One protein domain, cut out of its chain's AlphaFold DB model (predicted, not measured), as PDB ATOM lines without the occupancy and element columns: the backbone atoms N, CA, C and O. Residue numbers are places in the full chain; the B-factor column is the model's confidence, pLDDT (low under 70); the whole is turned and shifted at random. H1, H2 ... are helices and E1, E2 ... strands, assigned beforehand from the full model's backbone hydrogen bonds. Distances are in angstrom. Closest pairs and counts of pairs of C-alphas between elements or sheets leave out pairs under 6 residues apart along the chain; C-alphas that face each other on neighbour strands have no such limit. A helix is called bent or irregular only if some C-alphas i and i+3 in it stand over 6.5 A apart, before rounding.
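This is residues 14 to 115 of the 424 residues of an uncharacterized protein of Brevibacillus laterosporus (UniProt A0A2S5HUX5). A twisted sheet of six antiparallel strands makes a wall, and one helix, H1, packs over one face of it, mainly over the E3, E4 and E5 half, while E1 and E2 at the other edge are left largely uncovered. H1 has a kink, and the long strand E5 bends sharply near its start. The printed part has 102 residues with one named helix and six named strands, in the order E1 E2 H1 E3 E4 E5 E6 along the chain; across the sheet the order is E1 E2 E6 E5 E4 E3. The class is mixed, helices and strands, in two layers, a sheet with a helix on one face. The whole is compact, with a radius of gyration of the C-alphas of 13.8 A and spans of 44 by 30 by 21 A.

Edge strand E1, residues 14 to 18, begins at C-alpha 14 at (28.466, 45.004, 162.358). Beside it is E2, residues 25 to 31, 16.9 A long, and then E6, residues 97 to 103, 17.6 A long, which ends at C-alpha 103 at (36.430, 61.442, 167.000). E5, residues 80 to 91, is the longest strand at 27.5 A and bends by 82 degrees at residue 83. E4, residues 71 to 77, measures 19.9 A, and E3, residues 62 to 67, is the other edge strand. H1, residues 40 to 61, measures 22.1 A from C-alpha 40 at (36.959, 58.906, 144.886); it is irregular, with C-alphas 54 and 57 9.5 A apart, and has a kink of 121 degrees near residue 55.

E3, E4, E5 and E6 form a meander, each strand the antiparallel neighbour of the one before. In the hairpin E5 and E6, N 88 and O 101 are 2.8 A apart, within hydrogen-bond range. In the hairpin E4 and E5, N 73 and O 87 are 2.8 A apart, and in the hairpin E3 and E4, N 63 and O 74 are 2.8 A apart. On the other side of E6 is its antiparallel neighbour E2, with N 28 and O 100 2.8 A apart. E1 and E2 form a hairpin, with N 15 and O 29 2.8 A apart. H1 is on the sheet. Its closest C-alphas to E4 are those of Glu 61 and Phe 76, 5.3 A apart, and to E5 those of Leu 43 and Ile 91, 6.1 A apart. H1 and E6 are near each other, with 7 pairs of C-alphas within 10 A. In H1, 13 of 18 O i to N i+4 pairs are within hydrogen-bond range. E1 and E3 are apart.

The two C-alphas farthest apart are those of Glu 33 and Ala 113, 45.1 A. The printed part has no cut, and no link is long. Residues 104 to 115 hold no named element, and their C-alphas lie 11 to 23 A from the mean of all C-alphas. The mean pLDDT of the printed part is 83.9; residues 32 to 35, 67 to 69 and 104 to 108 are under 70.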
ATOM      1  N   ALA A  14      28.134  43.591 162.237       84.06
ATOM      2  CA  ALA A  14      28.466  45.004 162.358       84.06
ATOM      3  C   ALA A  14      28.627  45.377 163.830       84.06
ATOM      4  O   ALA A  14      27.872  44.906 164.683       84.06
ATOM      5  N   GLU A  15      29.598  46.236 164.121       88.81
ATOM      6  CA  GLU A  15      29.687  46.941 165.393       88.81
ATOM      7  C   GLU A  15      28.942  48.269 165.253       88.81
ATOM      8  O   GLU A  15      29.263  49.071 164.380       88.81
ATOM      9  N   ILE A  16      27.951  48.508 166.111       89.19
ATOM     10  CA  ILE A  16      27.190  49.760 166.138       89.19
ATOM     11  C   ILE A  16      27.255  50.332 167.547       89.19
ATOM     12  O   ILE A  16      26.982  49.631 168.525       89.19
ATOM     13  N   ARG A  17      27.583  51.619 167.651       86.94
ATOM     14  CA  ARG A  17      27.527  52.385 168.892       86.94
ATOM     15  C   ARG A  17      26.667  53.623 168.688       86.94
ATOM     16  O   ARG A  17      26.872  54.366 167.732       86.94
ATOM     17  N   ILE A  18      25.711  53.808 169.588       85.50
ATOM     18  CA  ILE A  18      24.744  54.902 169.582       85.50
ATOM     19  C   ILE A  18      24.803  55.560 170.957       85.50
ATOM     20  O   ILE A  18      24.814  54.845 171.968       85.50
ATOM     21  N   ASP A  19      24.810  56.889 170.990       76.31
ATOM     22  CA  ASP A  19      24.700  57.622 172.242       76.31
ATOM     23  C   ASP A  19      23.322  57.364 172.858       76.31
ATOM     24  O   ASP A  19      22.276  57.548 172.231       76.31
ATOM     25  N   ARG A  20      23.300  56.942 174.121       78.06
ATOM     26  CA  ARG A  20      22.055  56.540 174.793       78.06
ATOM     27  C   ARG A  20      21.115  57.709 175.076       78.06
ATOM     28  O   ARG A  20      19.942  57.465 175.348       78.06
ATOM     29  N   THR A  21      21.624  58.938 175.061       76.06
ATOM     30  CA  THR A  21      20.886  60.132 175.486       76.06
ATOM     31  C   THR A  21      20.281  60.873 174.296       76.06
ATOM     32  O   THR A  21      19.115  61.254 174.329       76.06
ATOM     33  N   SER A  22      21.071  61.069 173.247       74.06
ATOM     34  CA  SER A  22      20.716  61.781 172.019       74.06
ATOM     35  C   SER A  22      20.216  60.854 170.912       74.06
ATOM     36  O   SER A  22      19.495  61.306 170.027       74.06
ATOM     37  N   GLY A  23      20.572  59.564 170.953       78.00
ATOM     38  CA  GLY A  23      20.286  58.616 169.875       78.00
ATOM     39  C   GLY A  23      21.175  58.794 168.639       78.00
ATOM     40  O   GLY A  23      20.908  58.163 167.617       78.00
ATOM     41  N   GLU A  24      22.215  59.635 168.702       79.94
ATOM     42  CA  GLU A  24      23.148  59.852 167.591       79.94
ATOM     43  C   GLU A  24      24.055  58.627 167.361       79.94
ATOM     44  O   GLU A  24      24.499  57.966 168.303       79.94
ATOM     45  N   LEU A  25      24.359  58.327 166.091       82.88
ATOM     46  CA  LEU A  25      25.327  57.292 165.722       82.88
ATOM     47  C   LEU A  25      26.747  57.770 166.055       82.88
ATOM     48  O   LEU A  25      27.189  58.813 165.573       82.88
ATOM     49  N   GLU A  26      27.481  56.983 166.837       81.56
ATOM     50  CA  GLU A  26      28.859  57.288 167.246       81.56
ATOM     51  C   GLU A  26      29.877  56.498 166.429       81.56
ATOM     52  O   GLU A  26      30.941  57.001 166.052       81.56
ATOM     53  N   LYS A  27      29.543  55.229 166.177       88.31
ATOM     54  CA  LYS A  27      30.379  54.292 165.445       88.31
ATOM     55  C   LYS A  27      29.510  53.293 164.694       88.31
ATOM     56  O   LYS A  27      28.569  52.738 165.257       88.31
ATOM     57  N   LEU A  28      29.886  53.030 163.457       89.12
ATOM     58  CA  LEU A  28      29.458  51.889 162.666       89.12
ATOM     59  C   LEU A  28      30.713  51.258 162.073       89.12
ATOM     60  O   LEU A  28      31.555  51.960 161.523       89.12
ATOM     61  N   ASP A  29      30.826  49.945 162.166       86.75
ATOM     62  CA  ASP A  29      31.867  49.189 161.484       86.75
ATOM     63  C   ASP A  29      31.261  47.894 160.949       86.75
ATOM     64  O   ASP A  29      30.907  47.005 161.725       86.75
ATOM     65  N   VAL A  30      31.085  47.800 159.631       85.06
ATOM     66  CA  VAL A  30      30.552  46.595 158.989       85.06
ATOM     67  C   VAL A  30      31.693  45.586 158.789       85.06
ATOM     68  O   VAL A  30      32.726  45.858 158.172       85.06
ATOM     69  N   LEU A  31      31.514  44.391 159.347       74.31
ATOM     70  CA  LEU A  31      32.464  43.284 159.395       74.31
ATOM     71  C   LEU A  31      32.003  42.162 158.434       74.31
ATOM     72  O   LEU A  31      31.013  41.473 158.692       74.31
ATOM     73  N   GLY A  32      32.726  41.975 157.323       64.38
ATOM     74  CA  GLY A  32      32.452  40.989 156.258       64.38
ATOM     75  C   GLY A  32      33.556  40.960 155.180       64.38
ATOM     76  O   GLY A  32      34.461  41.794 155.238       64.38
ATOM     77  N   GLU A  33      33.529  39.977 154.260       53.81
ATOM     78  CA  GLU A  33      34.580  39.729 153.240       53.81
ATOM     79  C   GLU A  33      34.873  40.947 152.330       53.81
ATOM     80  O   GLU A  33      34.011  41.794 152.126       53.81
ATOM     81  N   GLU A  34      36.128  41.016 151.849       56.94
ATOM     82  CA  GLU A  34      36.797  42.072 151.056       56.94
ATOM     83  C   GLU A  34      36.086  43.438 150.949       56.94
ATOM     84  O   GLU A  34      35.170  43.647 150.156       56.94
ATOM     85  N   ARG A  35      36.606  44.433 151.687       63.19
ATOM     86  CA  ARG A  35      36.210  45.849 151.567       63.19
ATOM     87  C   ARG A  35      36.690  46.446 150.242       63.19
ATOM     88  O   ARG A  35      37.704  47.153 150.196       63.19
ATOM     89  N   ASN A  36      35.963  46.172 149.165       71.56
ATOM     90  CA  ASN A  36      36.133  46.876 147.901       71.56
ATOM     91  C   ASN A  36      35.629  48.312 148.048       71.56
ATOM     92  O   ASN A  36      34.514  48.558 148.512       71.56
ATOM     93  N   ARG A  37      36.473  49.275 147.675       72.75
ATOM     94  CA  ARG A  37      36.248  50.694 147.969       72.75
ATOM     95  C   ARG A  37      35.493  51.392 146.853       72.75
ATOM     96  O   ARG A  37      35.761  51.164 145.674       72.75
ATOM     97  N   ALA A  38      34.631  52.330 147.235       81.81
ATOM     98  CA  ALA A  38      34.079  53.296 146.301       81.81
ATOM     99  C   ALA A  38      35.180  54.081 145.571       81.81
ATOM    100  O   ALA A  38      36.266  54.354 146.090       81.81
ATOM    101  N   THR A  39      34.867  54.509 144.349       86.12
ATOM    102  CA  THR A  39      35.695  55.487 143.637       86.12
ATOM    103  C   THR A  39      35.733  56.807 144.410       86.12
ATOM    104  O   THR A  39      34.797  57.155 145.128       86.12
ATOM    105  N   LYS A  40      36.796  57.599 144.223       85.88
ATOM    106  CA  LYS A  40      36.959  58.906 144.886       85.88
ATOM    107  C   LYS A  40      35.737  59.821 144.716       85.88
ATOM    108  O   LYS A  40      35.351  60.505 145.657       85.88
ATOM    109  N   SER A  41      35.134  59.844 143.527       86.69
ATOM    110  CA  SER A  41      33.937  60.646 143.253       86.69
ATOM    111  C   SER A  41      32.722  60.156 144.037       86.69
ATOM    112  O   SER A  41      32.001  60.977 144.598       86.69
ATOM    113  N   VAL A  42      32.524  58.835 144.120       87.75
ATOM    114  CA  VAL A  42      31.435  58.230 144.900       87.75
ATOM    115  C   VAL A  42      31.642  58.483 146.392       87.75
ATOM    116  O   VAL A  42      30.696  58.904 147.051       87.75
ATOM    117  N   LEU A  43      32.871  58.335 146.903       87.12
ATOM    118  CA  LEU A  43      33.225  58.647 148.294       87.12
ATOM    119  C   LEU A  43      32.857  60.083 148.674       87.12
ATOM    120  O   LEU A  43      32.207  60.304 149.690       87.12
ATOM    121  N   ILE A  44      33.231  61.060 147.841       88.94
ATOM    122  CA  ILE A  44      32.922  62.472 148.101       88.94
ATOM    123  C   ILE A  44      31.417  62.716 148.052       88.94
ATOM    124  O   ILE A  44      30.848  63.242 149.004       88.94
ATOM    125  N   GLN A  45      30.755  62.313 146.967       91.44
ATOM    126  CA  GLN A  45      29.337  62.604 146.775       91.44
ATOM    127  C   GLN A  45      28.468  61.945 147.852       91.44
ATOM    128  O   GLN A  45      27.631  62.610 148.463       91.44
ATOM    129  N   ARG A  46      28.659  60.642 148.085       91.94
ATOM    130  CA  ARG A  46      27.870  59.893 149.067       91.94
ATOM    131  C   ARG A  46      28.253  60.264 150.490       91.94
ATOM    132  O   ARG A  46      27.359  60.431 151.305       91.94
ATOM    133  N   GLY A  47      29.533  60.483 150.777       91.38
ATOM    134  CA  GLY A  47      29.979  60.869 152.112       91.38
ATOM    135  C   GLY A  47      29.434  62.229 152.533       91.38
ATOM    136  O   GLY A  47      28.938  62.373 153.645       91.38
ATOM    137  N   THR A  48      29.439  63.217 151.632       92.88
ATOM    138  CA  THR A  48      28.811  64.520 151.901       92.88
ATOM    139  C   THR A  48      27.296  64.400 152.080       92.88
ATOM    140  O   THR A  48      26.750  65.051 152.968       92.88
ATOM    141  N   ALA A  49      26.619  63.561 151.290       94.31
ATOM    142  CA  ALA A  49      25.184  63.320 151.458       94.31
ATOM    143  C   ALA A  49      24.870  62.685 152.824       94.31
ATOM    144  O   ALA A  49      24.019  63.194 153.544       94.31
ATOM    145  N   ILE A  50      25.617  61.654 153.223       92.38
ATOM    146  CA  ILE A  50      25.460  60.982 154.519       92.38
ATOM    147  C   ILE A  50      25.723  61.957 155.674       92.38
ATOM    148  O   ILE A  50      24.956  61.999 156.632       92.38
ATOM    149  N   LEU A  51      26.760  62.796 155.578       92.25
ATOM    150  CA  LEU A  51      27.034  63.830 156.581       92.25
ATOM    151  C   LEU A  51      25.856  64.808 156.735       92.25
ATOM    152  O   LEU A  51      25.482  65.163 157.854       92.25
ATOM    153  N   GLN A  52      25.272  65.241 155.615       93.62
ATOM    154  CA  GLN A  52      24.110  66.130 155.587       93.62
ATOM    155  C   GLN A  52      22.852  65.453 156.152       93.62
ATOM    156  O   GLN A  52      22.089  66.102 156.867       93.62
ATOM    157  N   GLU A  53      22.641  64.170 155.852       91.12
ATOM    158  CA  GLU A  53      21.541  63.366 156.396       91.12
ATOM    159  C   GLU A  53      21.669  63.194 157.915       91.12
ATOM    160  O   GLU A  53      20.685  63.354 158.632       91.12
ATOM    161  N   MET A  54      22.879  62.929 158.414       86.75
ATOM    162  CA  MET A  54      23.127  62.687 159.839       86.75
ATOM    163  C   MET A  54      23.094  63.962 160.686       86.75
ATOM    164  O   MET A  54      22.594  63.940 161.808       86.75
ATOM    165  N   LEU A  55      23.642  65.072 160.184       86.44
ATOM    166  CA  LEU A  55      23.821  66.295 160.979       86.44
ATOM    167  C   LEU A  55      22.839  67.419 160.636       86.44
ATOM    168  O   LEU A  55      22.811  68.441 161.331       86.44
ATOM    169  N   GLY A  56      22.069  67.288 159.555       89.69
ATOM    170  CA  GLY A  56      21.221  68.368 159.061       89.69
ATOM    171  C   GLY A  56      22.036  69.640 158.804       89.69
ATOM    172  O   GLY A  56      23.131  69.599 158.241       89.69
ATOM    173  N   GLU A  57      21.529  70.790 159.247       90.19
ATOM    174  CA  GLU A  57      22.189  72.090 159.057       90.19
ATOM    175  C   GLU A  57      23.582  72.184 159.701       90.19
ATOM    176  O   GLU A  57      24.424  72.946 159.221       90.19
ATOM    177  N   LYS A  58      23.861  71.387 160.744       88.19
ATOM    178  CA  LYS A  58      25.163  71.384 161.434       88.19
ATOM    179  C   LYS A  58      26.298  70.886 160.537       88.19
ATOM    180  O   LYS A  58      27.453  71.233 160.777       88.19
ATOM    181  N   SER A  59      25.990  70.123 159.485       91.12
ATOM    182  CA  SER A  59      26.979  69.679 158.491       91.12
ATOM    183  C   SER A  59      27.692  70.847 157.794       91.12
ATOM    184  O   SER A  59      28.848  70.702 157.407       91.12
ATOM    185  N   ASN A  60      27.072  72.033 157.725       92.81
ATOM    186  CA  ASN A  60      27.677  73.241 157.146       92.81
ATOM    187  C   ASN A  60      28.918  73.730 157.906       92.81
ATOM    188  O   ASN A  60      29.715  74.506 157.373       92.81
ATOM    189  N   GLU A  61      29.087  73.305 159.158       93.19
ATOM    190  CA  GLU A  61      30.285  73.606 159.936       93.19
ATOM    191  C   GLU A  61      31.439  72.653 159.617       93.19
ATOM    192  O   GLU A  61      32.558  72.901 160.044       93.19
ATOM    193  N   TYR A  62      31.221  71.589 158.848       93.19
ATOM    194  CA  TYR A  62      32.244  70.596 158.552       93.19
ATOM    195  C   TYR A  62      32.860  70.812 157.172       93.19
ATOM    196  O   TYR A  62      32.192  71.150 156.197       93.19
ATOM    197  N   LYS A  63      34.172  70.594 157.079       94.31
ATOM    198  CA  LYS A  63      34.917  70.622 155.820       94.31
ATOM    199  C   LYS A  63      35.683  69.331 155.639       94.31
ATOM    200  O   LYS A  63      36.250  68.798 156.586       94.31
ATOM    201  N   GLN A  64      35.739  68.869 154.401       92.25
ATOM    202  CA  GLN A  64      36.552  67.727 154.019       92.25
ATOM    203  C   GLN A  64      38.044  68.045 154.217       92.25
ATOM    204  O   GLN A  64      38.529  69.065 153.726       92.25
ATOM    205  N   ILE A  65      38.770  67.165 154.911       86.50
ATOM    206  CA  ILE A  65      40.203  67.332 155.223       86.50
ATOM    207  C   ILE A  65      41.091  66.181 154.735       86.50
ATOM    208  O   ILE A  65      42.311  66.320 154.722       86.50
ATOM    209  N   GLY A  66      40.507  65.060 154.307       76.88
ATOM    210  CA  GLY A  66      41.263  63.891 153.870       76.88
ATOM    211  C   GLY A  66      40.440  62.944 153.007       76.88
ATOM    212  O   GLY A  66      39.218  62.874 153.131       76.88
ATOM    213  N   LEU A  67      41.138  62.255 152.107       68.12
ATOM    214  CA  LEU A  67      40.632  61.138 151.316       68.12
ATOM    215  C   LEU A  67      41.706  60.060 151.345       68.12
ATOM    216  O   LEU A  67      42.679  60.144 150.593       68.12
ATOM    217  N   ASP A  68      41.566  59.104 152.251       65.56
ATOM    218  CA  ASP A  68      42.468  57.964 152.342       65.56
ATOM    219  C   ASP A  68      41.707  56.649 152.114       65.56
ATOM    220  O   ASP A  68      41.314  56.354 150.984       65.56
ATOM    221  N   ARG A  69      41.517  55.839 153.157       63.69
ATOM    222  CA  ARG A  69      40.591  54.708 153.172       63.69
ATOM    223  C   ARG A  69      39.144  55.187 153.343       63.69
ATOM    224  O   ARG A  69      38.263  54.481 152.872       63.69
ATOM    225  N   SER A  70      38.956  56.389 153.899       76.75
ATOM    226  CA  SER A  70      37.672  57.026 154.186       76.75
ATOM    227  C   SER A  70      37.617  58.460 153.669       76.75
ATOM    228  O   SER A  70      38.642  59.055 153.305       76.75
ATOM    229  N   ILE A  71      36.418  59.047 153.648       89.62
ATOM    230  CA  ILE A  71      36.284  60.502 153.594       89.62
ATOM    231  C   ILE A  71      36.197  61.053 155.014       89.62
ATOM    232  O   ILE A  71      35.337  60.669 155.803       89.62
ATOM    233  N   SER A  72      37.110  61.972 155.329       90.94
ATOM    234  CA  SER A  72      37.200  62.595 156.648       90.94
ATOM    235  C   SER A  72      36.800  64.065 156.597       90.94
ATOM    236  O   SER A  72      37.296  64.838 155.767       90.94
ATOM    237  N   PHE A  73      35.945  64.458 157.532       92.50
ATOM    238  CA  PHE A  73      35.460  65.810 157.744       92.50
ATOM    239  C   PHE A  73      35.919  66.337 159.102       92.50
ATOM    240  O   PHE A  73      35.906  65.613 160.091       92.50
ATOM    241  N   GLN A  74      36.290  67.610 159.162       92.56
ATOM    242  CA  GLN A  74      36.619  68.319 160.395       92.56
ATOM    243  C   GLN A  74      35.674  69.493 160.582       92.56
ATOM    244  O   GLN A  74      35.381  70.206 159.619       92.56
ATOM    245  N   ARG A  75      35.249  69.736 161.821       92.75
ATOM    246  CA  ARG A  75      34.443  70.908 162.152       92.75
ATOM    247  C   ARG A  75      35.268  72.199 162.146       92.75
ATOM    248  O   ARG A  75      36.399  72.249 162.626       92.75
ATOM    249  N   PHE A  76      34.667  73.272 161.650       94.25
ATOM    250  CA  PHE A  76      35.179  74.632 161.626       94.25
ATOM    251  C   PHE A  76      34.144  75.591 162.200       94.25
ATOM    252  O   PHE A  76      33.073  75.800 161.633       94.25
ATOM    253  N   VAL A  77      34.527  76.291 163.262       93.31
ATOM    254  CA  VAL A  77      33.751  77.394 163.826       93.31
ATOM    255  C   VAL A  77      34.505  78.685 163.539       93.31
ATOM    256  O   VAL A  77      35.721  78.727 163.638       93.31
ATOM    257  N   ASN A  78      33.831  79.749 163.095       92.88
ATOM    258  CA  ASN A  78      34.495  81.021 162.746       92.88
ATOM    259  C   ASN A  78      35.691  80.865 161.775       92.88
ATOM    260  O   ASN A  78      36.651  81.627 161.839       92.88
ATOM    261  N   LYS A  79      35.620  79.881 160.861       93.00
ATOM    262  CA  LYS A  79      36.696  79.483 159.925       93.00
ATOM    263  C   LYS A  79      37.955  78.894 160.589       93.00
ATOM    264  O   LYS A  79      38.952  78.709 159.898       93.00
ATOM    265  N   ILE A  80      37.896  78.549 161.872       95.00
ATOM    266  CA  ILE A  80      38.980  77.951 162.659       95.00
ATOM    267  C   ILE A  80      38.631  76.484 162.939       95.00
ATOM    268  O   ILE A  80      37.496  76.206 163.335       95.00
ATOM    269  N   PRO A  81      39.562  75.542 162.714       94.06
ATOM    270  CA  PRO A  81      39.313  74.127 162.959       94.06
ATOM    271  C   PRO A  81      39.108  73.849 164.451       94.06
ATOM    272  O   PRO A  81      39.801  74.414 165.300       94.06
ATOM    273  N   VAL A  82      38.185  72.944 164.760       91.75
ATOM    274  CA  VAL A  82      37.995  72.400 166.106       91.75
ATOM    275  C   VAL A  82      38.836  71.131 166.224       91.75
ATOM    276  O   VAL A  82      38.661  70.168 165.476       91.75
ATOM    277  N   SER A  83      39.824  71.163 167.116       87.56
ATOM    278  CA  SER A  83      40.718  70.041 167.380       87.56
ATOM    279  C   SER A  83      39.933  68.904 168.018       87.56
ATOM    280  O   SER A  83      39.220  69.104 169.000       87.56
ATOM    281  N   GLY A  84      40.080  67.709 167.453       82.12
ATOM    282  CA  GLY A  84      39.422  66.516 167.965       82.12
ATOM    283  C   GLY A  84      37.936  66.415 167.636       82.12
ATOM    284  O   GLY A  84      37.323  65.540 168.217       82.12
ATOM    285  N   ASP A  85      37.370  67.251 166.754       87.62
ATOM    286  CA  ASP A  85      35.988  67.115 166.252       87.62
ATOM    287  C   ASP A  85      36.026  66.721 164.766       87.62
ATOM    288  O   ASP A  85      36.072  67.566 163.858       87.62
ATOM    289  N   TYR A  86      36.103  65.407 164.544       88.38
ATOM    290  CA  TYR A  86      36.259  64.788 163.230       88.38
ATOM    291  C   TYR A  86      35.198  63.720 162.996       88.38
ATOM    292  O   TYR A  86      34.842  62.975 163.907       88.38
ATOM    293  N   ILE A  87      34.755  63.593 161.750       90.06
ATOM    294  CA  ILE A  87      33.857  62.531 161.300       90.06
ATOM    295  C   ILE A  87      34.509  61.823 160.121       90.06
ATOM    296  O   ILE A  87      34.845  62.462 159.125       90.06
ATOM    297  N   GLY A  88      34.689  60.514 160.238       91.25
ATOM    298  CA  GLY A  88      35.091  59.638 159.149       91.25
ATOM    299  C   GLY A  88      33.905  58.824 158.652       91.25
ATOM    300  O   GLY A  88      33.105  58.330 159.447       91.25
ATOM    301  N   ILE A  89      33.796  58.712 157.331       91.81
ATOM    302  CA  ILE A  89      32.765  57.935 156.645       91.81
ATOM    303  C   ILE A  89      33.470  57.020 155.645       91.81
ATOM    304  O   ILE A  89      34.173  57.499 154.750       91.81
ATOM    305  N   ASP A  90      33.272  55.717 155.793       90.25
ATOM    306  CA  ASP A  90      33.648  54.723 154.795       90.25
ATOM    307  C   ASP A  90      32.440  54.434 153.893       90.25
ATOM    308  O   ASP A  90      31.280  54.477 154.322       90.25
ATOM    309  N   ILE A  91      32.723  54.182 152.611       89.38
ATOM    310  CA  ILE A  91      31.710  53.810 151.624       89.38
ATOM    311  C   ILE A  91      32.255  52.674 150.758       89.38
ATOM    312  O   ILE A  91      33.323  52.801 150.139       89.38
ATOM    313  N   ASN A  92      31.489  51.590 150.656       86.94
ATOM    314  CA  ASN A  92      31.847  50.439 149.833       86.94
ATOM    315  C   ASN A  92      31.687  50.733 148.327       86.94
ATOM    316  O   ASN A  92      31.111  51.742 147.919       86.94
ATOM    317  N   GLU A  93      32.167  49.837 147.462       86.06
ATOM    318  CA  GLU A  93      32.094  49.994 145.999       86.06
ATOM    319  C   GLU A  93      30.674  50.182 145.438       86.06
ATOM    320  O   GLU A  93      30.503  50.795 144.382       86.06
ATOM    321  N   LYS A  94      29.650  49.711 146.162       85.81
ATOM    322  CA  LYS A  94      28.231  49.863 145.807       85.81
ATOM    323  C   LYS A  94      27.672  51.235 146.196       85.81
ATOM    324  O   LYS A  94      26.533  51.555 145.861       85.81
ATOM    325  N   GLY A  95      28.466  52.071 146.865       84.81
ATOM    326  CA  GLY A  95      28.043  53.384 147.337       84.81
ATOM    327  C   GLY A  95      27.210  53.327 148.618       84.81
ATOM    328  O   GLY A  95      26.418  54.247 148.847       84.81
ATOM    329  N   GLU A  96      27.351  52.255 149.402       88.00
ATOM    330  CA  GLU A  96      26.671  52.030 150.679       88.00
ATOM    331  C   GLU A  96      27.618  52.332 151.849       88.00
ATOM    332  O   GLU A  96      28.828  52.130 151.746       88.00
ATOM    333  N   LEU A  97      27.056  52.809 152.960       88.50
ATOM    334  CA  LEU A  97      27.791  53.081 154.195       88.50
ATOM    335  C   LEU A  97      28.304  51.765 154.807       88.50
ATOM    336  O   LEU A  97      27.501  50.937 155.235       88.50
ATOM    337  N   ASP A  98      29.621  51.587 154.878       87.81
ATOM    338  CA  ASP A  98      30.282  50.420 155.488       87.81
ATOM    339  C   ASP A  98      31.063  50.768 156.767       87.81
ATOM    340  O   ASP A  98      31.426  49.872 157.536       87.81
ATOM    341  N   GLY A  99      31.241  52.058 157.057       89.19
ATOM    342  CA  GLY A  99      31.858  52.525 158.292       89.19
ATOM    343  C   GLY A  99      31.540  53.982 158.608       89.19
ATOM    344  O   GLY A  99      31.413  54.831 157.730       89.19
ATOM    345  N   TYR A 100      31.410  54.279 159.892       90.19
ATOM    346  CA  TYR A 100      31.258  55.628 160.418       90.19
ATOM    347  C   TYR A 100      31.995  55.708 161.744       90.19
ATOM    348  O   TYR A 100      31.860  54.826 162.591       90.19
ATOM    349  N   TRP A 101      32.745  56.773 161.963       86.44
ATOM    350  CA  TRP A 101      33.271  57.071 163.285       86.44
ATOM    351  C   TRP A 101      33.334  58.563 163.491       86.44
ATOM    352  O   TRP A 101      33.693  59.334 162.600       86.44
ATOM    353  N   ARG A 102      33.057  58.958 164.724       81.88
ATOM    354  CA  ARG A 102      33.290  60.309 165.191       81.88
ATOM    355  C   ARG A 102      34.408  60.298 166.219       81.88
ATOM    356  O   ARG A 102      34.391  59.513 167.164       81.88
ATOM    357  N   GLN A 103      35.399  61.152 166.014       74.19
ATOM    358  CA  GLN A 103      36.430  61.442 167.000       74.19
ATOM    359  C   GLN A 103      36.044  62.756 167.684       74.19
ATOM    360  O   GLN A 103      35.725  63.715 166.985       74.19
ATOM    361  N   GLY A 104      36.025  62.758 169.021       62.16
ATOM    362  CA  GLY A 104      35.552  63.860 169.875       62.16
ATOM    363  C   GLY A 104      34.693  63.336 171.027       62.16
ATOM    364  O   GLY A 104      34.125  62.251 170.905       62.16
ATOM    365  N   SER A 105      34.632  64.039 172.168       50.94
ATOM    366  CA  SER A 105      33.747  63.612 173.260       50.94
ATOM    367  C   SER A 105      32.291  63.757 172.818       50.94
ATOM    368  O   SER A 105      31.854  64.798 172.328       50.94
ATOM    369  N   LEU A 106      31.566  62.654 172.952       50.19
ATOM    370  CA  LEU A 106      30.219  62.442 172.436       50.19
ATOM    371  C   LEU A 106      29.143  63.223 173.175       50.19
ATOM    372  O   LEU A 106      28.002  63.255 172.731       50.19
ATOM    373  N   ASP A 107      29.490  63.880 174.276       52.28
ATOM    374  CA  ASP A 107      28.430  64.307 175.159       52.28
ATOM    375  C   ASP A 107      27.657  65.516 174.595       52.28
ATOM    376  O   ASP A 107      26.469  65.626 174.886       52.28
ATOM    377  N   TYR A 108      28.255  66.423 173.790       61.88
ATOM    378  CA  TYR A 108      27.557  67.642 173.327       61.88
ATOM    379  C   TYR A 108      28.129  68.269 172.040       61.88
ATOM    380  O   TYR A 108      29.271  68.724 172.007       61.88
ATOM    381  N   PHE A 109      27.290  68.446 171.009       78.00
ATOM    382  CA  PHE A 109      27.551  69.447 169.967       78.00
ATOM    383  C   PHE A 109      27.504  70.838 170.610       78.00
ATOM    384  O   PHE A 109      26.430  71.356 170.910       78.00
ATOM    385  N   VAL A 110      28.669  71.433 170.856       83.25
ATOM    386  CA  VAL A 110      28.755  72.775 171.443       83.25
ATOM    387  C   VAL A 110      28.331  73.809 170.404       83.25
ATOM    388  O   VAL A 110      28.877  73.827 169.301       83.25
ATOM    389  N   ASP A 111      27.368  74.664 170.740       86.25
ATOM    390  CA  ASP A 111      26.901  75.717 169.840       86.25
ATOM    391  C   ASP A 111      28.000  76.730 169.535       86.25
ATOM    392  O   ASP A 111      28.773  77.134 170.407       86.25
ATOM    393  N   LYS A 112      28.009  77.229 168.297       88.00
ATOM    394  CA  LYS A 112      28.953  78.249 167.823       88.00
ATOM    395  C   LYS A 112      29.049  79.474 168.744       88.00
ATOM    396  O   LYS A 112      30.116  80.075 168.836       88.00
ATOM    397  N   ALA A 113      27.965  79.840 169.429       89.88
ATOM    398  CA  ALA A 113      27.927  80.974 170.355       89.88
ATOM    399  C   ALA A 113      28.827  80.800 171.593       89.88
ATOM    400  O   ALA A 113      29.250  81.797 172.172       89.88
ATOM    401  N   ALA A 114      29.151  79.563 171.979       89.31
ATOM    402  CA  ALA A 114      30.053  79.283 173.094       89.31
ATOM    403  C   ALA A 114      31.539  79.435 172.714       89.31
ATOM    404  O   ALA A 114      32.397  79.497 173.591       89.31
ATOM    405  N   PHE A 115      31.864  79.508 171.418       91.06
ATOM    406  CA  PHE A 115      33.245  79.608 170.956       91.06
ATOM    407  C   PHE A 115      33.781  81.040 171.086       91.06
ATOM    408  O   PHE A 115      33.157  81.979 170.579       91.06
TER     409      PHE A 115